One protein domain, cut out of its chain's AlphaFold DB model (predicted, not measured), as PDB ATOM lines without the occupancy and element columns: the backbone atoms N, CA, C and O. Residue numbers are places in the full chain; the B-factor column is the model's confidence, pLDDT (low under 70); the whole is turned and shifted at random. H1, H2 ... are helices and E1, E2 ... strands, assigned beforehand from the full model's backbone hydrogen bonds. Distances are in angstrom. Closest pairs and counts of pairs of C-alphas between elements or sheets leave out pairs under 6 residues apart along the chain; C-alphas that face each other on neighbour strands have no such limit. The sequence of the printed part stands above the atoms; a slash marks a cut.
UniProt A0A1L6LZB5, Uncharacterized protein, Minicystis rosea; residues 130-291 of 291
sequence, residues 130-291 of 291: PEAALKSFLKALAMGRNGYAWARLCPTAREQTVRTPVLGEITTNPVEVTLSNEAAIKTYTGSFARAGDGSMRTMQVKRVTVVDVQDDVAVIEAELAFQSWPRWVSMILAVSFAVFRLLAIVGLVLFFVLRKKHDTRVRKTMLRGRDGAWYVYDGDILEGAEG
ATOM      1  N   PRO A 130     123.297  90.534 129.227       96.44
ATOM      2  CA  PRO A 130     122.697  91.856 129.403       96.44
ATOM      3  C   PRO A 130     121.263  91.760 129.961       96.44
ATOM      4  O   PRO A 130     120.888  92.499 130.874       96.44
ATOM      5  N   GLU A 131     120.485  90.771 129.503       97.06
ATOM      6  CA  GLU A 131     119.121  90.503 129.980       97.06
ATOM      7  C   GLU A 131     119.080  90.176 131.482       97.06
ATOM      8  O   GLU A 131     118.296  90.760 132.236       97.06
ATOM      9  N   ALA A 132     119.942  89.261 131.942       96.75
ATOM     10  CA  ALA A 132     119.979  88.847 133.342       96.75
ATOM     11  C   ALA A 132     120.405  89.999 134.264       96.75
ATOM     12  O   ALA A 132     119.873  90.131 135.373       96.75
ATOM     13  N   ALA A 133     121.326  90.849 133.800       97.00
ATOM     14  CA  ALA A 133     121.760  92.035 134.526       97.00
ATOM     15  C   ALA A 133     120.624  93.056 134.673       97.00
ATOM     16  O   ALA A 133     120.319  93.448 135.802       97.00
ATOM     17  N   LEU A 134     119.940  93.419 133.577       97.25
ATOM     18  CA  LEU A 134     118.837  94.385 133.631       97.25
ATOM     19  C   LEU A 134     117.664  93.844 134.455       97.25
ATOM     20  O   LEU A 134     117.118  94.545 135.307       97.25
ATOM     21  N   LYS A 135     117.318  92.562 134.287       97.19
ATOM     22  CA  LYS A 135     116.296  91.896 135.105       97.19
ATOM     23  C   LYS A 135     116.652  91.927 136.591       97.19
ATOM     24  O   LYS A 135     115.774  92.170 137.416       97.19
ATOM     25  N   SER A 136     117.919  91.698 136.942       96.81
ATOM     26  CA  SER A 136     118.394  91.769 138.330       96.81
ATOM     27  C   SER A 136     118.344  93.192 138.879       96.81
ATOM     28  O   SER A 136     117.907  93.382 140.009       96.81
ATOM     29  N   PHE A 137     118.735  94.191 138.085       96.94
ATOM     30  CA  PHE A 137     118.631  95.604 138.446       96.94
ATOM     31  C   PHE A 137     117.176  96.008 138.732       96.94
ATOM     32  O   PHE A 137     116.863  96.454 139.835       96.94
ATOM     33  N   LEU A 138     116.253  95.747 137.800       96.88
ATOM     34  CA  LEU A 138     114.831  96.075 137.954       96.88
ATOM     35  C   LEU A 138     114.183  95.326 139.128       96.88
ATOM     36  O   LEU A 138     113.430  95.904 139.914       96.88
ATOM     37  N   LYS A 139     114.520  94.044 139.318       95.94
ATOM     38  CA  LYS A 139     114.087  93.288 140.501       95.94
ATOM     39  C   LYS A 139     114.646  93.873 141.797       95.94
ATOM     40  O   LYS A 139     113.926  93.917 142.793       95.94
ATOM     41  N   ALA A 140     115.904  94.309 141.816       95.62
ATOM     42  CA  ALA A 140     116.512  94.917 142.994       95.62
ATOM     43  C   ALA A 140     115.790  96.212 143.392       95.62
ATOM     44  O   ALA A 140     115.498  96.385 144.576       95.62
ATOM     45  N   LEU A 141     115.411  97.048 142.422       95.25
ATOM     46  CA  LEU A 141     114.579  98.237 142.642       95.25
ATOM     47  C   LEU A 141     113.216  97.858 143.254       95.25
ATOM     48  O   LEU A 141     112.838  98.389 144.298       95.25
ATOM     49  N   ALA A 142     112.518  96.869 142.679       93.81
ATOM     50  CA  ALA A 142     111.227  96.391 143.191       93.81
ATOM     51  C   ALA A 142     111.322  95.829 144.625       93.81
ATOM     52  O   ALA A 142     110.445  96.053 145.462       93.81
ATOM     53  N   MET A 143     112.408  95.114 144.933       92.25
ATOM     54  CA  MET A 143     112.648  94.517 146.250       92.25
ATOM     55  C   MET A 143     113.220  95.500 147.279       92.25
ATOM     56  O   MET A 143     113.269  95.171 148.466       92.25
ATOM     57  N   GLY A 144     113.654  96.691 146.858       92.81
ATOM     58  CA  GLY A 144     114.282  97.666 147.745       92.81
ATOM     59  C   GLY A 144     115.743  97.399 148.078       92.81
ATOM     60  O   GLY A 144     116.211  97.835 149.130       92.81
ATOM     61  N   ARG A 145     116.462  96.668 147.224       94.69
ATOM     62  CA  ARG A 145     117.911  96.474 147.333       94.69
ATOM     63  C   ARG A 145     118.634  97.642 146.666       94.69
ATOM     64  O   ARG A 145     119.275  97.485 145.631       94.69
ATOM     65  N   ASN A 146     118.479  98.818 147.266       95.69
ATOM     66  CA  ASN A 146     118.877 100.087 146.660       95.69
ATOM     67  C   ASN A 146     120.381 100.160 146.399       95.69
ATOM     68  O   ASN A 146     120.771 100.603 145.330       95.69
ATOM     69  N   GLY A 147     121.210  99.658 147.317       96.62
ATOM     70  CA  GLY A 147     122.656  99.622 147.114       96.62
ATOM     71  C   GLY A 147     123.093  98.670 145.994       96.62
ATOM     72  O   GLY A 147     123.972  99.016 145.213       96.62
ATOM     73  N   TYR A 148     122.406  97.531 145.802       96.88
ATOM     74  CA  TYR A 148     122.654  96.656 144.642       96.88
ATOM     75  C   TYR A 148     122.266  97.349 143.331       96.88
ATOM     76  O   TYR A 148     122.998  97.269 142.349       96.88
ATOM     77  N   ALA A 149     121.111  98.020 143.305       97.06
ATOM     78  CA  ALA A 149     120.670  98.755 142.125       97.06
ATOM     79  C   ALA A 149     121.618  99.925 141.810       97.06
ATOM     80  O   ALA A 149     122.033 100.071 140.666       97.06
ATOM     81  N   TRP A 150     122.026 100.688 142.826       97.69
ATOM     82  CA  TRP A 150     122.994 101.779 142.712       97.69
ATOM     83  C   TRP A 150     124.343 101.303 142.155       97.69
ATOM     84  O   TRP A 150     124.844 101.872 141.191       97.69
ATOM     85  N   ALA A 151     124.885 100.204 142.685       97.00
ATOM     86  CA  ALA A 151     126.149  99.624 142.228       97.00
ATOM     87  C   ALA A 151     126.100  99.106 140.774       97.00
ATOM     88  O   ALA A 151     127.137  98.874 140.162       97.00
ATOM     89  N   ARG A 152     124.902  98.902 140.209       96.38
ATOM     90  CA  ARG A 152     124.689  98.506 138.806       96.38
ATOM     91  C   ARG A 152     124.475  99.692 137.865       96.38
ATOM     92  O   ARG A 152     124.338  99.470 136.667       96.38
ATOM     93  N   LEU A 153     124.449 100.919 138.371       96.81
ATOM     94  CA  LEU A 153     124.443 102.120 137.543       96.81
ATOM     95  C   LEU A 153     125.863 102.453 137.082       96.81
ATOM     96  O   LEU A 153     126.810 102.353 137.873       96.81
ATOM     97  N   CYS A 154     125.992 102.902 135.834       95.69
ATOM     98  CA  CYS A 154     127.221 103.527 135.349       95.69
ATOM     99  C   CYS A 154     127.520 104.802 136.157       95.69
ATOM    100  O   CYS A 154     126.581 105.454 136.619       95.69
ATOM    101  N   PRO A 155     128.792 105.214 136.304       96.25
ATOM    102  CA  PRO A 155     129.140 106.455 137.000       96.25
ATOM    103  C   PRO A 155     128.387 107.679 136.465       96.25
ATOM    104  O   PRO A 155     127.851 108.458 137.247       96.25
ATOM    105  N   THR A 156     128.242 107.787 135.143       94.62
ATOM    106  CA  THR A 156     127.464 108.848 134.484       94.62
ATOM    107  C   THR A 156     125.986 108.830 134.881       94.62
ATOM    108  O   THR A 156     125.414 109.879 135.158       94.62
ATOM    109  N   ALA A 157     125.369 107.650 134.999       94.19
ATOM    110  CA  ALA A 157     123.984 107.500 135.457       94.19
ATOM    111  C   ALA A 157     123.795 107.932 136.922       94.19
ATOM    112  O   ALA A 157     122.744 108.449 137.292       94.19
ATOM    113  N   ARG A 158     124.813 107.740 137.774       95.19
ATOM    114  CA  ARG A 158     124.781 108.142 139.195       95.19
ATOM    115  C   ARG A 158     124.797 109.666 139.374       95.19
ATOM    116  O   ARG A 158     124.374 110.167 140.412       95.19
ATOM    117  N   GLU A 159     125.270 110.397 138.372       94.12
ATOM    118  CA  GLU A 159     125.330 111.864 138.364       94.12
ATOM    119  C   GLU A 159     124.040 112.507 137.846       94.12
ATOM    120  O   GLU A 159     123.842 113.712 138.000       94.12
ATOM    121  N   GLN A 160     123.140 111.716 137.260       93.19
ATOM    122  CA  GLN A 160     121.888 112.220 136.722       93.19
ATOM    123  C   GLN A 160     120.895 112.555 137.836       93.19
ATOM    124  O   GLN A 160     120.725 111.819 138.814       93.19
ATOM    125  N   THR A 161     120.206 113.678 137.646       94.44
ATOM    126  CA  THR A 161     119.036 114.057 138.433       94.44
ATOM    127  C   THR A 161     117.798 113.507 137.753       94.44
ATOM    128  O   THR A 161     117.494 113.869 136.620       94.44
ATOM    129  N   VAL A 162     117.084 112.641 138.462       94.00
ATOM    130  CA  VAL A 162     115.897 111.958 137.951       94.00
ATOM    131  C   VAL A 162     114.654 112.444 138.671       94.00
ATOM    132  O   VAL A 162     114.702 112.869 139.832       94.00
ATOM    133  N   ARG A 163     113.521 112.365 137.979       93.75
ATOM    134  CA  ARG A 163     112.213 112.755 138.504       93.75
ATOM    135  C   ARG A 163     111.300 111.555 138.580       93.75
ATOM    136  O   ARG A 163     111.418 110.604 137.817       93.75
ATOM    137  N   THR A 164     110.371 111.609 139.523       91.69
ATOM    138  CA  THR A 164     109.354 110.566 139.662       91.69
ATOM    139  C   THR A 164     108.551 110.426 138.375       91.69
ATOM    140  O   THR A 164     108.037 111.433 137.882       91.69
ATOM    141  N   PRO A 165     108.399 109.204 137.850       90.69
ATOM    142  CA  PRO A 165     107.655 109.008 136.626       90.69
ATOM    143  C   PRO A 165     106.146 109.157 136.830       90.69
ATOM    144  O   PRO A 165     105.603 108.957 137.924       90.69
ATOM    145  N   VAL A 166     105.458 109.454 135.731       89.12
ATOM    146  CA  VAL A 166     103.996 109.488 135.662       89.12
ATOM    147  C   VAL A 166     103.496 108.084 135.314       89.12
ATOM    148  O   VAL A 166     103.844 107.552 134.270       89.12
ATOM    149  N   LEU A 167     102.689 107.475 136.192       89.69
ATOM    150  CA  LEU A 167     102.196 106.093 136.055       89.69
ATOM    151  C   LEU A 167     100.668 106.033 135.891       89.69
ATOM    152  O   LEU A 167      99.977 105.281 136.588       89.69
ATOM    153  N   GLY A 168     100.122 106.874 135.010       87.56
ATOM    154  CA  GLY A 168      98.680 106.975 134.776       87.56
ATOM    155  C   GLY A 168      97.894 107.217 136.071       87.56
ATOM    156  O   GLY A 168      98.110 108.203 136.772       87.56
ATOM    157  N   GLU A 169      96.984 106.302 136.413       86.81
ATOM    158  CA  GLU A 169      96.129 106.414 137.603       86.81
ATOM    159  C   GLU A 169      96.800 106.015 138.931       86.81
ATOM    160  O   GLU A 169      96.170 106.100 139.998       86.81
ATOM    161  N   ILE A 170      98.036 105.510 138.886       88.06
ATOM    162  CA  ILE A 170      98.780 105.112 140.080       88.06
ATOM    163  C   ILE A 170      99.353 106.361 140.739       88.06
ATOM    164  O   ILE A 170     100.162 107.075 140.157       88.06
ATOM    165  N   THR A 171      98.972 106.591 141.993       85.75
ATOM    166  CA  THR A 171      99.501 107.699 142.789       85.75
ATOM    167  C   THR A 171     101.003 107.531 143.008       85.75
ATOM    168  O   THR A 171     101.447 106.591 143.676       85.75
ATOM    169  N   THR A 172     101.786 108.455 142.463       87.81
ATOM    170  CA  THR A 172     103.223 108.590 142.713       87.81
ATOM    171  C   THR A 172     103.495 109.833 143.554       87.81
ATOM    172  O   THR A 172     102.650 110.723 143.654       87.81
ATOM    173  N   ASN A 173     104.658 109.876 144.202       86.25
ATOM    174  CA  ASN A 173     105.029 110.994 145.073       86.25
ATOM    175  C   ASN A 173     106.128 111.804 144.388       86.25
ATOM    176  O   ASN A 173     107.235 111.291 144.259       86.25
ATOM    177  N   PRO A 174     105.864 113.025 143.910       90.12
ATOM    178  CA  PRO A 174     106.831 113.751 143.105       90.12
ATOM    179  C   PRO A 174     108.098 114.034 143.915       90.12
ATOM    180  O   PRO A 174     108.090 114.805 144.872       90.12
ATOM    181  N   VAL A 175     109.190 113.391 143.515       92.75
ATOM    182  CA  VAL A 175     110.547 113.666 143.987       92.75
ATOM    183  C   VAL A 175     111.464 113.925 142.803       92.75
ATOM    184  O   VAL A 175     111.280 113.347 141.727       92.75
ATOM    185  N   GLU A 176     112.461 114.769 143.036       95.75
ATOM    186  CA  GLU A 176     113.583 115.039 142.147       95.75
ATOM    187  C   GLU A 176     114.862 114.791 142.947       95.75
ATOM    188  O   GLU A 176     115.041 115.362 144.025       95.75
ATOM    189  N   VAL A 177     115.705 113.867 142.488       95.81
ATOM    190  CA  VAL A 177     116.888 113.440 143.245       95.81
ATOM    191  C   VAL A 177     118.022 113.036 142.312       95.81
ATOM    192  O   VAL A 177     117.801 112.395 141.288       95.81
ATOM    193  N   THR A 178     119.249 113.390 142.680       96.31
ATOM    194  CA  THR A 178     120.465 112.915 142.008       96.31
ATOM    195  C   THR A 178     120.849 111.538 142.535       96.31
ATOM    196  O   THR A 178     120.932 111.351 143.750       96.31
ATOM    197  N   LEU A 179     121.113 110.573 141.651       94.88
ATOM    198  CA  LEU A 179     121.355 109.160 141.995       94.88
ATOM    199  C   LEU A 179     122.756 108.870 142.573       94.88
ATOM    200  O   LEU A 179     123.351 107.816 142.337       94.88
ATOM    201  N   SER A 180     123.276 109.787 143.386       94.25
ATOM    202  CA  SER A 180     124.659 109.771 143.871       94.25
ATOM    203  C   SER A 180     124.947 108.684 144.910       94.25
ATOM    204  O   SER A 180     126.104 108.330 145.117       94.25
ATOM    205  N   ASN A 181     123.919 108.126 145.559       96.38
ATOM    206  CA  ASN A 181     124.060 107.084 146.579       96.38
ATOM    207  C   ASN A 181     122.815 106.178 146.693       96.38
ATOM    208  O   ASN A 181     121.769 106.408 146.083       96.38
ATOM    209  N   GLU A 182     122.910 105.145 147.532       95.88
ATOM    210  CA  GLU A 182     121.821 104.192 147.781       95.88
ATOM    211  C   GLU A 182     120.555 104.818 148.395       95.88
ATOM    212  O   GLU A 182     119.444 104.337 148.151       95.88
ATOM    213  N   ALA A 183     120.692 105.893 149.177       96.12
ATOM    214  CA  ALA A 183     119.559 106.583 149.782       96.12
ATOM    215  C   ALA A 183     118.769 107.364 148.725       96.12
ATOM    216  O   ALA A 183     117.541 107.355 148.760       96.12
ATOM    217  N   ALA A 184     119.446 107.945 147.731       95.50
ATOM    218  CA  ALA A 184     118.797 108.557 146.576       95.50
ATOM    219  C   ALA A 184     117.974 107.533 145.779       95.50
ATOM    220  O   ALA A 184     116.806 107.783 145.490       95.50
ATOM    221  N   ILE A 185     118.526 106.339 145.523       95.88
ATOM    222  CA  ILE A 185     117.787 105.243 144.870       95.88
ATOM    223  C   ILE A 185     116.583 104.806 145.712       95.88
ATOM    224  O   ILE A 185     115.511 104.540 145.167       95.88
ATOM    225  N   LYS A 186     116.717 104.765 147.044       95.12
ATOM    226  CA  LYS A 186     115.599 104.473 147.952       95.12
ATOM    227  C   LYS A 186     114.486 105.514 147.829       95.12
ATOM    228  O   LYS A 186     113.321 105.129 147.759       95.12
ATOM    229  N   THR A 187     114.832 106.799 147.821       94.50
ATOM    230  CA  THR A 187     113.871 107.903 147.691       94.50
ATOM    231  C   THR A 187     113.187 107.867 146.329       94.50
ATOM    232  O   THR A 187     111.960 107.891 146.266       94.50
ATOM    233  N   TYR A 188     113.965 107.710 145.257       94.19
ATOM    234  CA  TYR A 188     113.455 107.619 143.893       94.19
ATOM    235  C   TYR A 188     112.533 106.410 143.699       94.19
ATOM    236  O   TYR A 188     111.384 106.561 143.317       94.19
ATOM    237  N   THR A 189     112.965 105.195 144.040       93.69
ATOM    238  CA  THR A 189     112.103 104.002 143.904       93.69
ATOM    239  C   THR A 189     110.928 103.995 144.874       93.69
ATOM    240  O   THR A 189     109.867 103.444 144.570       93.69
ATOM    241  N   GLY A 190     111.095 104.608 146.045       92.44
ATOM    242  CA  GLY A 190     110.046 104.780 147.037       92.44
ATOM    243  C   GLY A 190     108.869 105.596 146.513       92.44
ATOM    244  O   GLY A 190     107.752 105.370 146.974       92.44
ATOM    245  N   SER A 191     109.081 106.472 145.524       91.69
ATOM    246  CA  SER A 191     108.011 107.303 144.979       91.69
ATOM    247  C   SER A 191     107.074 106.594 144.009       91.69
ATOM    248  O   SER A 191     105.956 107.074 143.815       91.69
ATOM    249  N   PHE A 192     107.479 105.458 143.428       90.81
ATOM    250  CA  PHE A 192     106.687 104.790 142.387       90.81
ATOM    251  C   PHE A 192     106.695 103.252 142.445       90.81
ATOM    252  O   PHE A 192     105.668 102.623 142.196       90.81
ATOM    253  N   ALA A 193     107.810 102.617 142.816       90.94
ATOM    254  CA  ALA A 193     107.965 101.160 142.748       90.94
ATOM    255  C   ALA A 193     107.565 100.424 144.039       90.94
ATOM    256  O   ALA A 193     107.356  99.205 144.013       90.94
ATOM    257  N   ARG A 194     107.483 101.135 145.174       87.00
ATOM    258  CA  ARG A 194     107.275 100.550 146.510       87.00
ATOM    259  C   ARG A 194     106.217 101.299 147.320       87.00
ATOM    260  O   ARG A 194     105.855 102.434 147.006       87.00
ATOM    261  N   ALA A 195     105.713 100.647 148.367       81.44
ATOM    262  CA  ALA A 195     104.743 101.237 149.287       81.44
ATOM    263  C   ALA A 195     105.278 102.539 149.915       81.44
ATOM    264  O   ALA A 195     106.399 102.568 150.424       81.44
ATOM    265  N   GLY A 196     104.458 103.591 149.887       72.06
ATOM    266  CA  GLY A 196     104.777 104.932 150.380       72.06
ATOM    267  C   GLY A 196     103.545 105.843 150.329       72.06
ATOM    268  O   GLY A 196     102.627 105.600 149.546       72.06
ATOM    269  N   ASP A 197     103.495 106.844 151.214       67.00
ATOM    270  CA  ASP A 197     102.460 107.893 151.308       67.00
ATOM    271  C   ASP A 197     101.013 107.396 151.148       67.00
ATOM    272  O   ASP A 197     100.233 107.868 150.328       67.00
ATOM    273  N   GLY A 198     100.646 106.384 151.938       67.94
ATOM    274  CA  GLY A 198      99.260 105.908 152.019       67.94
ATOM    275  C   GLY A 198      98.812 104.969 150.893       67.94
ATOM    276  O   GLY A 198      97.675 104.496 150.930       67.94
ATOM    277  N   SER A 199      99.692 104.615 149.952       74.12
ATOM    278  CA  SER A 199      99.419 103.617 148.911       74.12
ATOM    279  C   SER A 199     100.359 102.412 149.017       74.12
ATOM    280  O   SER A 199     101.555 102.542 149.295       74.12
ATOM    281  N   MET A 200      99.816 101.209 148.814       83.19
ATOM    282  CA  MET A 200     100.649 100.038 148.547       83.19
ATOM    283  C   MET A 200     100.917 100.002 147.052       83.19
ATOM    284  O   MET A 200      99.969 100.004 146.271       83.19
ATOM    285  N   ARG A 201     102.190  99.971 146.663       90.38
ATOM    286  CA  ARG A 201     102.619  99.888 145.267       90.38
ATOM    287  C   ARG A 201     103.576  98.728 145.106       90.38
ATOM    288  O   ARG A 201     104.400  98.477 145.988       90.38
ATOM    289  N   THR A 202     103.466  98.046 143.979       91.62
ATOM    290  CA  THR A 202     104.397  96.990 143.593       91.62
ATOM    291  C   THR A 202     104.763  97.150 142.131       91.62
ATOM    292  O   THR A 202     103.875  97.189 141.279       91.62
ATOM    293  N   MET A 203     106.059  97.176 141.851       95.25
ATOM    294  CA  MET A 203     106.601  96.999 140.510       95.25
ATOM    295  C   MET A 203     106.894  95.516 140.257       95.25
ATOM    296  O   MET A 203     107.484  94.840 141.102       95.25
ATOM    297  N   GLN A 204     106.509  95.010 139.091       94.62
ATOM    298  CA  GLN A 204     106.823  93.661 138.626       94.62
ATOM    299  C   GLN A 204     107.519  93.730 137.272       94.62
ATOM    300  O   GLN A 204     107.095  94.460 136.382       94.62
ATOM    301  N   VAL A 205     108.572  92.933 137.107       95.94
ATOM    302  CA  VAL A 205     109.271  92.771 135.827       95.94
ATOM    303  C   VAL A 205     108.643  91.583 135.106       95.94
ATOM    304  O   VAL A 205     108.855  90.443 135.526       95.94
ATOM    305  N   LYS A 206     107.850  91.838 134.061       95.56
ATOM    306  CA  LYS A 206     107.163  90.785 133.296       95.56
ATOM    307  C   LYS A 206     108.122  90.091 132.340       95.56
ATOM    308  O   LYS A 206     108.227  88.865 132.341       95.56
ATOM    309  N   ARG A 207     108.829  90.884 131.536       95.25
ATOM    310  CA  ARG A 207     109.687  90.400 130.456       95.25
ATOM    311  C   ARG A 207     110.866  91.336 130.262       95.25
ATOM    312  O   ARG A 207     110.741  92.534 130.485       95.25
ATOM    313  N   VAL A 208     111.996  90.772 129.856       96.75
ATOM    314  CA  VAL A 208     113.174  91.518 129.418       96.75
ATOM    315  C   VAL A 208     113.626  90.877 128.113       96.75
ATOM    316  O   VAL A 208     113.773  89.661 128.056       96.75
ATOM    317  N   THR A 209     113.776  91.669 127.059       96.44
ATOM    318  CA  THR A 209     114.147  91.205 125.720       96.44
ATOM    319  C   THR A 209     115.281  92.049 125.184       96.44
ATOM    320  O   THR A 209     115.202  93.276 125.177       96.44
ATOM    321  N   VAL A 210     116.336  91.393 124.716       96.25
ATOM    322  CA  VAL A 210     117.449  92.068 124.048       96.25
ATOM    323  C   VAL A 210     116.986  92.516 122.663       96.25
ATOM    324  O   VAL A 210     116.477  91.703 121.896       96.25
ATOM    325  N   VAL A 211     117.130  93.807 122.371       95.12
ATOM    326  CA  VAL A 211     116.781  94.398 121.071       95.12
ATOM    327  C   VAL A 211     117.995  94.377 120.153       95.12
ATOM    328  O   VAL A 211     117.884  93.980 118.999       95.12
ATOM    329  N   ASP A 212     119.147  94.799 120.674       93.56
ATOM    330  CA  ASP A 212     120.398  94.881 119.927       93.56
ATOM    331  C   ASP A 212     121.600  94.720 120.865       93.56
ATOM    332  O   ASP A 212     121.539  95.117 122.032       93.56
ATOM    333  N   VAL A 213     122.689  94.143 120.359       94.69
ATOM    334  CA  VAL A 213     123.973  94.030 121.065       94.69
ATOM    335  C   VAL A 213     125.084  94.334 120.075       94.69
ATOM    336  O   VAL A 213     125.254  93.620 119.089       94.69
ATOM    337  N   GLN A 214     125.848  95.381 120.361       92.75
ATOM    338  CA  GLN A 214     127.016  95.797 119.596       92.75
ATOM    339  C   GLN A 214     128.188  95.911 120.567       92.75
ATOM    340  O   GLN A 214     128.237  96.840 121.369       92.75
ATOM    341  N   ASP A 215     129.100  94.942 120.505       92.38
ATOM    342  CA  ASP A 215     130.290  94.856 121.356       92.38
ATOM    343  C   ASP A 215     129.956  94.997 122.857       92.38
ATOM    344  O   ASP A 215     129.324  94.113 123.445       92.38
ATOM    345  N   ASP A 216     130.345  96.118 123.465       95.38
ATOM    346  CA  ASP A 216     130.162  96.427 124.887       95.38
ATOM    347  C   ASP A 216     128.898  97.250 125.177       95.38
ATOM    348  O   ASP A 216     128.704  97.753 126.284       95.38
ATOM    349  N   VAL A 217     128.001  97.378 124.198       96.31
ATOM    350  CA  VAL A 217     126.739  98.112 124.319       96.31
ATOM    351  C   VAL A 217     125.574  97.195 123.971       96.31
ATOM    352  O   VAL A 217     125.529  96.585 122.906       96.31
ATOM    353  N   ALA A 218     124.584  97.119 124.856       95.81
ATOM    354  CA  ALA A 218     123.348  96.387 124.608       95.81
ATOM    355  C   ALA A 218     122.138  97.302 124.789       95.81
ATOM    356  O   ALA A 218     122.021  98.007 125.788       95.81
ATOM    357  N   VAL A 219     121.206  97.252 123.844       95.19
ATOM    358  CA  VAL A 219     119.895  97.889 123.961       95.19
ATOM    359  C   VAL A 219     118.892  96.807 124.317       95.19
ATOM    360  O   VAL A 219     118.725  95.818 123.602       95.19
ATOM    361  N   ILE A 220     118.225  96.983 125.447       95.38
ATOM    362  CA  ILE A 220     117.306  96.003 126.008       95.38
ATOM    363  C   ILE A 220     115.982  96.684 126.280       95.38
ATOM    364  O   ILE A 220     115.918  97.846 126.667       95.38
ATOM    365  N   GLU A 221     114.915  95.937 126.109       95.94
ATOM    366  CA  GLU A 221     113.572  96.383 126.390       95.94
ATOM    367  C   GLU A 221     112.987  95.572 127.536       95.94
ATOM    368  O   GLU A 221     113.160  94.354 127.605       95.94
ATOM    369  N   ALA A 222     112.324  96.248 128.463       96.38
ATOM    370  CA  ALA A 222     111.712  95.630 129.623       96.38
ATOM    371  C   ALA A 222     110.230  95.997 129.704       96.38
ATOM    372  O   ALA A 222     109.853  97.162 129.616       96.38
ATOM    373  N   GLU A 223     109.396  94.983 129.913       96.44
ATOM    374  CA  GLU A 223     107.979  95.141 130.221       96.44
ATOM    375  C   GLU A 223     107.807  95.167 131.739       96.44
ATOM    376  O   GLU A 223     108.116  94.195 132.447       96.44
ATOM    377  N   LEU A 224     107.298  96.285 132.239       96.19
ATOM    378  CA  LEU A 224     107.064  96.540 133.648       96.19
ATOM    379  C   LEU A 224     105.565  96.617 133.922       96.19
ATOM    380  O   LEU A 224     104.795  97.146 133.128       96.19
ATOM    381  N   ALA A 225     105.160  96.091 135.071       95.25
ATOM    382  CA  ALA A 225     103.798  96.182 135.566       95.25
ATOM    383  C   ALA A 225     103.811  96.866 136.923       95.25
ATOM    384  O   ALA A 225     104.376  96.348 137.889       95.25
ATOM    385  N   PHE A 226     103.159  98.011 137.008       94.38
ATOM    386  CA  PHE A 226     102.915  98.705 138.255       94.38
ATOM    387  C   PHE A 226     101.513  98.367 138.733       94.38
ATOM    388  O   PHE A 226     100.549  98.393 137.969       94.38
ATOM    389  N   GLN A 227     101.395  98.012 140.007       93.12
ATOM    390  CA  GLN A 227     100.110  97.773 140.651       93.12
ATOM    391  C   GLN A 227     100.030  98.615 141.908       93.12
ATOM    392  O   GLN A 227     101.023  98.738 142.629       93.12
ATOM    393  N   SER A 228      98.854  99.172 142.179       91.44
ATOM    394  CA  SER A 228      98.613  99.872 143.429       91.44
ATOM    395  C   SER A 228      97.262  99.536 144.040       91.44
ATOM    396  O   SER A 228      96.286  99.240 143.346       91.44
ATOM    397  N   TRP A 229      97.235  99.580 145.369       88.69
ATOM    398  CA  TRP A 229      96.037  99.422 146.179       88.69
ATOM    399  C   TRP A 229      95.948 100.565 147.186       88.69
ATOM    400  O   TRP A 229      96.965 100.935 147.795       88.69
ATOM    401  N   PRO A 230      94.740 101.087 147.444       83.88
ATOM    402  CA  PRO A 230      94.537 101.977 148.572       83.88
ATOM    403  C   PRO A 230      94.831 101.236 149.884       83.88
ATOM    404  O   PRO A 230      94.310 100.145 150.123       83.88
ATOM    405  N   ARG A 231      95.641 101.825 150.774       82.88
ATOM    406  CA  ARG A 231      96.041 101.177 152.040       82.88
ATOM    407  C   ARG A 231      94.849 100.828 152.935       82.88
ATOM    408  O   ARG A 231      94.886  99.816 153.637       82.88
ATOM    409  N   TRP A 232      93.780 101.625 152.881       82.38
ATOM    410  CA  TRP A 232      92.555 101.373 153.640       82.38
ATOM    411  C   TRP A 232      91.890 100.045 153.257       82.38
ATOM    412  O   TRP A 232      91.309  99.401 154.125       82.38
ATOM    413  N   VAL A 233      92.038  99.576 152.012       82.44
ATOM    414  CA  VAL A 233      91.468  98.292 151.568       82.44
ATOM    415  C   VAL A 233      92.106  97.135 152.327       82.44
ATOM    416  O   VAL A 233      91.401  96.255 152.809       82.44
ATOM    417  N   SER A 234      93.430  97.159 152.507       80.44
ATOM    418  CA  SER A 234      94.132  96.143 153.304       80.44
ATOM    419  C   SER A 234      93.722  96.185 154.779       80.44
ATOM    420  O   SER A 234      93.587  95.137 155.408       80.44
ATOM    421  N   MET A 235      93.485  97.383 155.324       80.81
ATOM    422  CA  MET A 235      93.029  97.560 156.706       80.81
ATOM    423  C   MET A 235      91.622  96.990 156.915       80.81
ATOM    424  O   MET A 235      91.414  96.230 157.856       80.81
ATOM    425  N   ILE A 236      90.680  97.290 156.011       81.19
ATOM    426  CA  ILE A 236      89.329  96.718 156.057       81.19
ATOM    427  C   ILE A 236      89.398  95.199 155.945       81.19
ATOM    428  O   ILE A 236      88.769  94.514 156.736       81.19
ATOM    429  N   LEU A 237      90.206  94.662 155.031       81.06
ATOM    430  CA  LEU A 237      90.318  93.216 154.835       81.06
ATOM    431  C   LEU A 237      90.834  92.505 156.098       81.06
ATOM    432  O   LEU A 237      90.269  91.487 156.495       81.06
ATOM    433  N   ALA A 238      91.839  93.073 156.770       80.25
ATOM    434  CA  ALA A 238      92.356  92.547 158.034       80.25
ATOM    435  C   ALA A 238      91.310  92.593 159.163       80.25
ATOM    436  O   ALA A 238      91.117  91.599 159.864       80.25
ATOM    437  N   VAL A 239      90.596  93.717 159.315       80.88
ATOM    438  CA  VAL A 239      89.548  93.878 160.340       80.88
ATOM    439  C   VAL A 239      88.353  92.969 160.051       80.88
ATOM    440  O   VAL A 239      87.896  92.254 160.937       80.88
ATOM    441  N   SER A 240      87.867  92.934 158.811       77.81
ATOM    442  CA  SER A 240      86.770  92.060 158.396       77.81
ATOM    443  C   SER A 240      87.123  90.592 158.590       77.81
ATOM    444  O   SER A 240      86.288  89.849 159.084       77.81
ATOM    445  N   PHE A 241      88.352  90.165 158.287       78.62
ATOM    446  CA  PHE A 241      88.784  88.793 158.558       78.62
ATOM    447  C   PHE A 241      88.780  88.464 160.059       78.62
ATOM    448  O   PHE A 241      88.345  87.376 160.445       78.62
ATOM    449  N   ALA A 242      89.223  89.401 160.902       77.75
ATOM    450  CA  ALA A 242      89.257  89.222 162.352       77.75
ATOM    451  C   ALA A 242      87.854  89.171 162.982       77.75
ATOM    452  O   ALA A 242      87.615  88.351 163.865       77.75
ATOM    453  N   VAL A 243      86.929  90.026 162.529       80.38
ATOM    454  CA  VAL A 243      85.604  90.189 163.155       80.38
ATOM    455  C   VAL A 243      84.528  89.329 162.478       80.38
ATOM    456  O   VAL A 243      83.700  88.722 163.150       80.38
ATOM    457  N   PHE A 244      84.541  89.236 161.150       80.06
ATOM    458  CA  PHE A 244      83.478  88.624 160.351       80.06
ATOM    459  C   PHE A 244      84.063  87.760 159.232       80.06
ATOM    460  O   PHE A 244      84.168  88.187 158.081       80.06
ATOM    461  N   ARG A 245      84.392  86.499 159.540       75.00
ATOM    462  CA  ARG A 245      85.023  85.561 158.588       75.00
ATOM    463  C   ARG A 245      84.316  85.457 157.223       75.00
ATOM    464  O   ARG A 245      84.989  85.249 156.223       75.00
ATOM    465  N   LEU A 246      82.994  85.652 157.157       69.31
ATOM    466  CA  LEU A 246      82.224  85.669 155.900       69.31
ATOM    467  C   LEU A 246      82.437  86.942 155.054       69.31
ATOM    468  O   LEU A 246      82.424  86.868 153.827       69.31
ATOM    469  N   LEU A 247      82.706  88.095 155.677       74.31
ATOM    470  CA  LEU A 247      83.018  89.343 154.965       74.31
ATOM    471  C   LEU A 247      84.425  89.341 154.354       74.31
ATOM    472  O   LEU A 247      84.724  90.192 153.516       74.31
ATOM    473  N   ALA A 248      85.271  88.369 154.709       73.44
ATOM    474  CA  ALA A 248      86.587  88.203 154.099       73.44
ATOM    475  C   ALA A 248      86.502  88.019 152.574       73.44
ATOM    476  O   ALA A 248      87.349  88.543 151.856       73.44
ATOM    477  N   ILE A 249      85.459  87.343 152.070       79.12
ATOM    478  CA  ILE A 249      85.246  87.156 150.625       79.12
ATOM    479  C   ILE A 249      84.947  88.499 149.953       79.12
ATOM    480  O   ILE A 249      85.561  88.829 148.942       79.12
ATOM    481  N   VAL A 250      84.056  89.308 150.535       79.56
ATOM    482  CA  VAL A 250      83.720  90.644 150.012       79.56
ATOM    483  C   VAL A 250      84.950  91.551 150.032       79.56
ATOM    484  O   VAL A 250      85.243  92.207 149.035       79.56
ATOM    485  N   GLY A 251      85.714  91.536 151.129       76.94
ATOM    486  CA  GLY A 251      86.980  92.261 151.232       76.94
ATOM    487  C   GLY A 251      87.989  91.828 150.167       76.94
ATOM    488  O   GLY A 251      88.610  92.676 149.531       76.94
ATOM    489  N   LEU A 252      88.109  90.522 149.913       81.25
ATOM    490  CA  LEU A 252      88.978  89.973 148.873       81.25
ATOM    491  C   LEU A 252      88.550  90.422 147.470       81.25
ATOM    492  O   LEU A 252      89.396  90.850 146.686       81.25
ATOM    493  N   VAL A 253      87.253  90.384 147.158       83.75
ATOM    494  CA  VAL A 253      86.724  90.891 145.881       83.75
ATOM    495  C   VAL A 253      87.037  92.380 145.730       83.75
ATOM    496  O   VAL A 253      87.586  92.786 144.706       83.75
ATOM    497  N   LEU A 254      86.787  93.186 146.767       81.62
ATOM    498  CA  LEU A 254      87.087  94.620 146.769       81.62
ATOM    499  C   LEU A 254      88.586  94.890 146.546       81.62
ATOM    500  O   LEU A 254      88.949  95.789 145.790       81.62
ATOM    501  N   PHE A 255      89.459  94.077 147.148       83.12
ATOM    502  CA  PHE A 255      90.909  94.141 146.955       83.12
ATOM    503  C   PHE A 255      91.330  93.903 145.503       83.12
ATOM    504  O   PHE A 255      92.235  94.579 145.010       83.12
ATOM    505  N   PHE A 256      90.677  92.981 144.795       84.44
ATOM    506  CA  PHE A 256      90.962  92.749 143.379       84.44
ATOM    507  C   PHE A 256      90.373  93.824 142.463       84.44
ATOM    508  O   PHE A 256      91.034  94.183 141.488       84.44
ATOM    509  N   VAL A 257      89.179  94.336 142.774       86.25
ATOM    510  CA  VAL A 257      88.479  95.352 141.969       86.25
ATOM    511  C   VAL A 257      89.152  96.721 142.071       86.25
ATOM    512  O   VAL A 257      89.321  97.394 141.062       86.25
ATOM    513  N   LEU A 258      89.594  97.124 143.265       86.38
ATOM    514  CA  LEU A 258      90.249  98.422 143.485       86.38
ATOM    515  C   LEU A 258      91.731  98.439 143.095       86.38
ATOM    516  O   LEU A 258      92.416  99.445 143.293       86.38
ATOM    517  N   ARG A 259      92.245  97.326 142.567       89.19
ATOM    518  CA  ARG A 259      93.624  97.233 142.108       89.19
ATOM    519  C   ARG A 259      93.791  98.032 140.825       89.19
ATOM    520  O   ARG A 259      93.350  97.602 139.760       89.19
ATOM    521  N   LYS A 260      94.536  99.127 140.911       90.88
ATOM    522  CA  LYS A 260      94.983  99.858 139.729       90.88
ATOM    523  C   LYS A 260      96.194  99.164 139.130       90.88
ATOM    524  O   LYS A 260      97.044  98.651 139.863       90.88
ATOM    525  N   LYS A 261      96.259  99.132 137.803       92.81
ATOM    526  CA  LYS A 261      97.373  98.559 137.049       92.81
ATOM    527  C   LYS A 261      97.828  99.548 135.994       92.81
ATOM    528  O   LYS A 261      96.992 100.183 135.362       92.81
ATOM    529  N   HIS A 262      99.129  99.621 135.792       93.56
ATOM    530  CA  HIS A 262      99.731 100.361 134.700       93.56
ATOM    531  C   HIS A 262     100.880  99.524 134.154       93.56
ATOM    532  O   HIS A 262     101.839  99.232 134.870       93.56
ATOM    533  N   ASP A 263     100.729  99.067 132.919       94.38
ATOM    534  CA  ASP A 263     101.752  98.315 132.212       94.38
ATOM    535  C   ASP A 263     102.519  99.290 131.325       94.38
ATOM    536  O   ASP A 263     101.911 100.121 130.663       94.38
ATOM    537  N   THR A 264     103.842  99.201 131.325       94.00
ATOM    538  CA  THR A 264     104.691 100.074 130.515       94.00
ATOM    539  C   THR A 264     105.864  99.296 129.946       94.00
ATOM    540  O   THR A 264     106.304  98.289 130.517       94.00
ATOM    541  N   ARG A 265     106.369  99.759 128.810       93.69
ATOM    542  CA  ARG A 265     107.546  99.213 128.153       93.69
ATOM    543  C   ARG A 265     108.642 100.265 128.158       93.69
ATOM    544  O   ARG A 265     108.417 101.390 127.731       93.69
ATOM    545  N   VAL A 266     109.820  99.891 128.646       93.25
ATOM    546  CA  VAL A 266     110.979 100.787 128.722       93.25
ATOM    547  C   VAL A 266     112.138 100.223 127.932       93.25
ATOM    548  O   VAL A 266     112.424  99.027 127.998       93.25
ATOM    549  N   ARG A 267     112.835 101.096 127.210       93.69
ATOM    550  CA  ARG A 267     114.071 100.760 126.508       93.69
ATOM    551  C   ARG A 267     115.255 101.301 127.296       93.69
ATOM    552  O   ARG A 267     115.275 102.469 127.663       93.69
ATOM    553  N   LYS A 268     116.239 100.444 127.558       94.38
ATOM    554  CA  LYS A 268     117.438 100.778 128.322       94.38
ATOM    555  C   LYS A 268     118.699 100.360 127.597       94.38
ATOM    556  O   LYS A 268     118.782  99.270 127.037       94.38
ATOM    557  N   THR A 269     119.683 101.245 127.663       95.19
ATOM    558  CA  THR A 269     121.041 100.979 127.206       95.19
ATOM    559  C   THR A 269     121.855 100.448 128.377       95.19
ATOM    560  O   THR A 269     121.810 100.984 129.487       95.19
ATOM    561  N   MET A 270     122.584  99.373 128.128       96.44
ATOM    562  CA  MET A 270     123.473  98.720 129.073       96.44
ATOM    563  C   MET A 270     124.891  98.772 128.523       96.44
ATOM    564  O   MET A 270     125.097  98.526 127.335       96.44
ATOM    565  N   LEU A 271     125.846  99.061 129.395       97.12
ATOM    566  CA  LEU A 271     127.269  99.096 129.089       97.12
ATOM    567  C   LEU A 271     127.959  97.921 129.767       97.12
ATOM    568  O   LEU A 271     127.693  97.633 130.938       97.12
ATOM    569  N   ARG A 272     128.821  97.229 129.036       97.44
ATOM    570  CA  ARG A 272     129.662  96.171 129.580       97.44
ATOM    571  C   ARG A 272     130.937  96.795 130.127       97.44
ATOM    572  O   ARG A 272     131.639  97.489 129.407       97.44
ATOM    573  N   GLY A 273     131.216  96.557 131.402       95.25
ATOM    574  CA  GLY A 273     132.492  96.937 131.996       95.25
ATOM    575  C   GLY A 273     133.591  95.940 131.639       95.25
ATOM    576  O   GLY A 273     133.323  94.783 131.297       95.25
ATOM    577  N   ARG A 274     134.849  96.353 131.814       94.19
ATOM    578  CA  ARG A 274     136.032  95.478 131.699       94.19
ATOM    579  C   ARG A 274     136.014  94.211 132.572       94.19
ATOM    580  O   ARG A 274     136.738  93.261 132.292       94.19
ATOM    581  N   ASP A 275     135.213  94.184 133.637       92.88
ATOM    582  CA  ASP A 275     134.996  93.010 134.497       92.88
ATOM    583  C   ASP A 275     134.024  91.982 133.876       92.88
ATOM    584  O   ASP A 275     133.791  90.904 134.423       92.88
ATOM    585  N   GLY A 276     133.458  92.307 132.711       94.25
ATOM    586  CA  GLY A 276     132.489  91.504 131.983       94.25
ATOM    587  C   GLY A 276     131.055  91.641 132.494       94.25
ATOM    588  O   GLY A 276     130.166  91.011 131.914       94.25
ATOM    589  N   ALA A 277     130.815  92.433 133.542       96.50
ATOM    590  CA  ALA A 277     129.489  92.707 134.071       96.50
ATOM    591  C   ALA A 277     128.801  93.832 133.279       96.50
ATOM    592  O   ALA A 277     129.447  94.686 132.679       96.50
ATOM    593  N   TRP A 278     127.466  93.835 133.285       97.56
ATOM    594  CA  TRP A 278     126.679  94.886 132.636       97.56
ATOM    595  C   TRP A 278     126.129  95.894 133.644       97.56
ATOM    596  O   TRP A 278     125.666  95.512 134.732       97.56
ATOM    597  N   TYR A 279     126.131  97.158 133.227       97.38
ATOM    598  CA  TYR A 279     125.740  98.337 133.989       97.38
ATOM    599  C   TYR A 279     124.715  99.160 133.209       97.38
ATOM    600  O   TYR A 279     124.764  99.235 131.985       97.38
ATOM    601  N   VAL A 280     123.776  99.782 133.912       96.56
ATOM    602  CA  VAL A 280     122.727 100.609 133.305       96.56
ATOM    603  C   VAL A 280     123.302 101.988 132.986       96.56
ATOM    604  O   VAL A 280     123.869 102.632 133.870       96.56
ATOM    605  N   TYR A 281     123.177 102.422 131.731       95.00
ATOM    606  CA  TYR A 281     123.698 103.708 131.247       95.00
ATOM    607  C   TYR A 281     122.883 104.917 131.718       95.00
ATOM    608  O   TYR A 281     123.437 105.989 131.936       95.00
ATOM    609  N   ASP A 282     121.573 104.739 131.852       90.31
ATOM    610  CA  ASP A 282     120.617 105.808 132.115       90.31
ATOM    611  C   ASP A 282     119.954 105.614 133.487       90.31
ATOM    612  O   ASP A 282     119.474 104.529 133.830       90.31
ATOM    613  N   GLY A 283     119.991 106.670 134.294       84.88
ATOM    614  CA  GLY A 283     119.458 106.713 135.644       84.88
ATOM    615  C   GLY A 283     117.938 106.845 135.690       84.88
ATOM    616  O   GLY A 283     117.330 106.370 136.657       84.88
ATOM    617  N   ASP A 284     117.305 107.450 134.681       89.00
ATOM    618  CA  ASP A 284     115.850 107.579 134.648       89.00
ATOM    619  C   ASP A 284     115.225 106.257 134.203       89.00
ATOM    620  O   ASP A 284     115.102 105.949 133.025       89.00
ATOM    621  N   ILE A 285     114.780 105.451 135.165       85.38
ATOM    622  CA  ILE A 285     114.326 104.071 134.937       85.38
ATOM    623  C   ILE A 285     113.176 103.990 133.920       85.38
ATOM    624  O   ILE A 285     113.054 102.962 133.250       85.38
ATOM    625  N   LEU A 286     112.360 105.042 133.784       83.44
ATOM    626  CA  LEU A 286     111.212 105.074 132.874       83.44
ATOM    627  C   LEU A 286     111.361 106.081 131.722       83.44
ATOM    628  O   LEU A 286     110.373 106.358 131.042       83.44
ATOM    629  N   GLU A 287     112.568 106.588 131.444       76.81
ATOM    630  CA  GLU A 287     112.799 107.363 130.218       76.81
ATOM    631  C   GLU A 287     112.369 106.551 128.982       76.81
ATOM    632  O   GLU A 287     112.740 105.381 128.827       76.81
ATOM    633  N   GLY A 288     111.557 107.173 128.121       65.31
ATOM    634  CA  GLY A 288     111.017 106.539 126.916       65.31
ATOM    635  C   GLY A 288     109.954 105.472 127.187       65.31
ATOM    636  O   GLY A 288     109.740 104.616 126.333       65.31
ATOM    637  N   ALA A 289     109.326 105.490 128.366       68.81
ATOM    638  CA  ALA A 289     108.192 104.633 128.684       68.81
ATOM    639  C   ALA A 289     107.044 104.831 127.682       68.81
ATOM    640  O   ALA A 289     106.476 105.917 127.573       68.81
ATOM    641  N   GLU A 290     106.684 103.754 126.989       65.88
ATOM    642  CA  GLU A 290     105.485 103.672 126.154       65.88
ATOM    643  C   GLU A 290     104.426 102.872 126.929       65.88
ATOM    644  O   GLU A 290     104.700 101.759 127.402       65.88
ATOM    645  N   GLY A 291     103.238 103.449 127.128       54.09
ATOM    646  CA  GLY A 291     102.153 102.840 127.907       54.09
ATOM    647  C   GLY A 291     100.919 103.717 128.029       54.09
ATOM    648  O   GLY A 291     101.072 104.957 127.995       54.09
TER     649      GLY A 291
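Overview. This is residues 130 to 291 of the 291 residues of an uncharacterized protein of Minicystis rosea (UniProt A0A1L6LZB5). A long, twisted sheet, E3 E4 E5 E6, curls like part of a barrel round the helix H1; beyond H1 the helices H2 and H4 follow, with the small hairpin E1 and E2 packed on H4. At one end of the long strands E4 and E5 the helical hairpin H5 and H6 makes an arm leading away from this body and adding to its length. The printed part has 162 residues with six named helices and six named strands, in the order H1 H2 H3 E1 E2 H4 E3 E4 H5 H6 E5 E6, and the class is mixed, helices and strands. The larger sheet has the order E3 E4 E5 E6 and the smaller E1 E2, both antiparallel. The whole is only just compact, close to loose, with a radius of gyration of the C-alphas of 17.8 A, and spans 61 by 28 by 26 A.

Along the chain. In the larger sheet, E3 is residues 199 to 214, 41.0 A from first to last C-alpha, and bends by 57 degrees at residue 211. E4 is residues 217 to 230, 40.5 A, and E5 is residues 260 to 272, 36.3 A; its C-alpha 260 is at (94.983, 99.858, 139.729). E6, residues 278 to 280, ends with C-alpha 280 at (122.727, 100.609, 133.305). H1 is residues 130 to 143, 19.8 A, beginning with C-alpha 130 at (122.697, 91.856, 129.403). H2 is residues 146 to 151, H3 residues 155 to 158 and H4 residues 182 to 190, 11.8 A. E1 is residues 161 to 163 and E2 residues 176 to 178. H5 is residues 231 to 243, 18.8 A, and H6 is residues 247 to 257, 15.3 A.

Arrangement. E3 and E4 are a hairpin at 166 degrees, with N 204 and O 225 2.8 A apart, within hydrogen-bond range. E4 and E5 are antiparallel at 155 degrees, with N 222 and O 266 at 2.8 A. E5 and E6 are a hairpin at 126 degrees, with N 271 and O 279 at 2.8 A; E3 and E6 are the edge strands. H1 is on one face of this sheet, giving two layers, a helix on one face of a sheet, and its closest C-alphas to E3 are those of Ala 142 and Met 203, 5.4 A apart. H1 touches H2 with residues 137 to 141 alone, in a helical hairpin at a shallow tilt of 28 degrees, opposite ways; the closest C-alphas are those of Phe 137 and Ala 149, 5.3 A. H2 touches H4 at a steep tilt of 56 degrees, opposite ways, closest at Gly 147 and Glu 182, with C-alphas 4.7 A apart. The closest C-alphas of E2 and H4 are those of Val 177 and Ala 184, 6.2 A. E1 and E2 are a hairpin at 152 degrees, with N 162 and O 177 at 2.9 A. H3 only grazes the larger sheet with residues 155 to 158. H5 touches H6 in a helical hairpin at a shallow tilt of 18 degrees, opposite ways, with the C-alphas of Leu 237 and Gly 251 closest at 5.0 A. H5 only grazes the larger sheet with residues 231 to 234, and H1 and H5 are apart. In H1, H2, H4, H5 and H6 every O i to N i+4 pair is within hydrogen-bond range; H3 is too short for such a pair.

Size, cuts and confidence. The two C-alphas farthest apart are those of Asp 215 and Val 243, at 61.4 A. The printed part has no cut and ends at Gly 291, the chain's last residue. The link from E1 to E2, residues 164 to 175, is long, and the link from H4 to E3 is short but not tight. The mean pLDDT of the printed part is 89.9; residues 197 to 198, residue 246 and residues 288 to 291 are under 70.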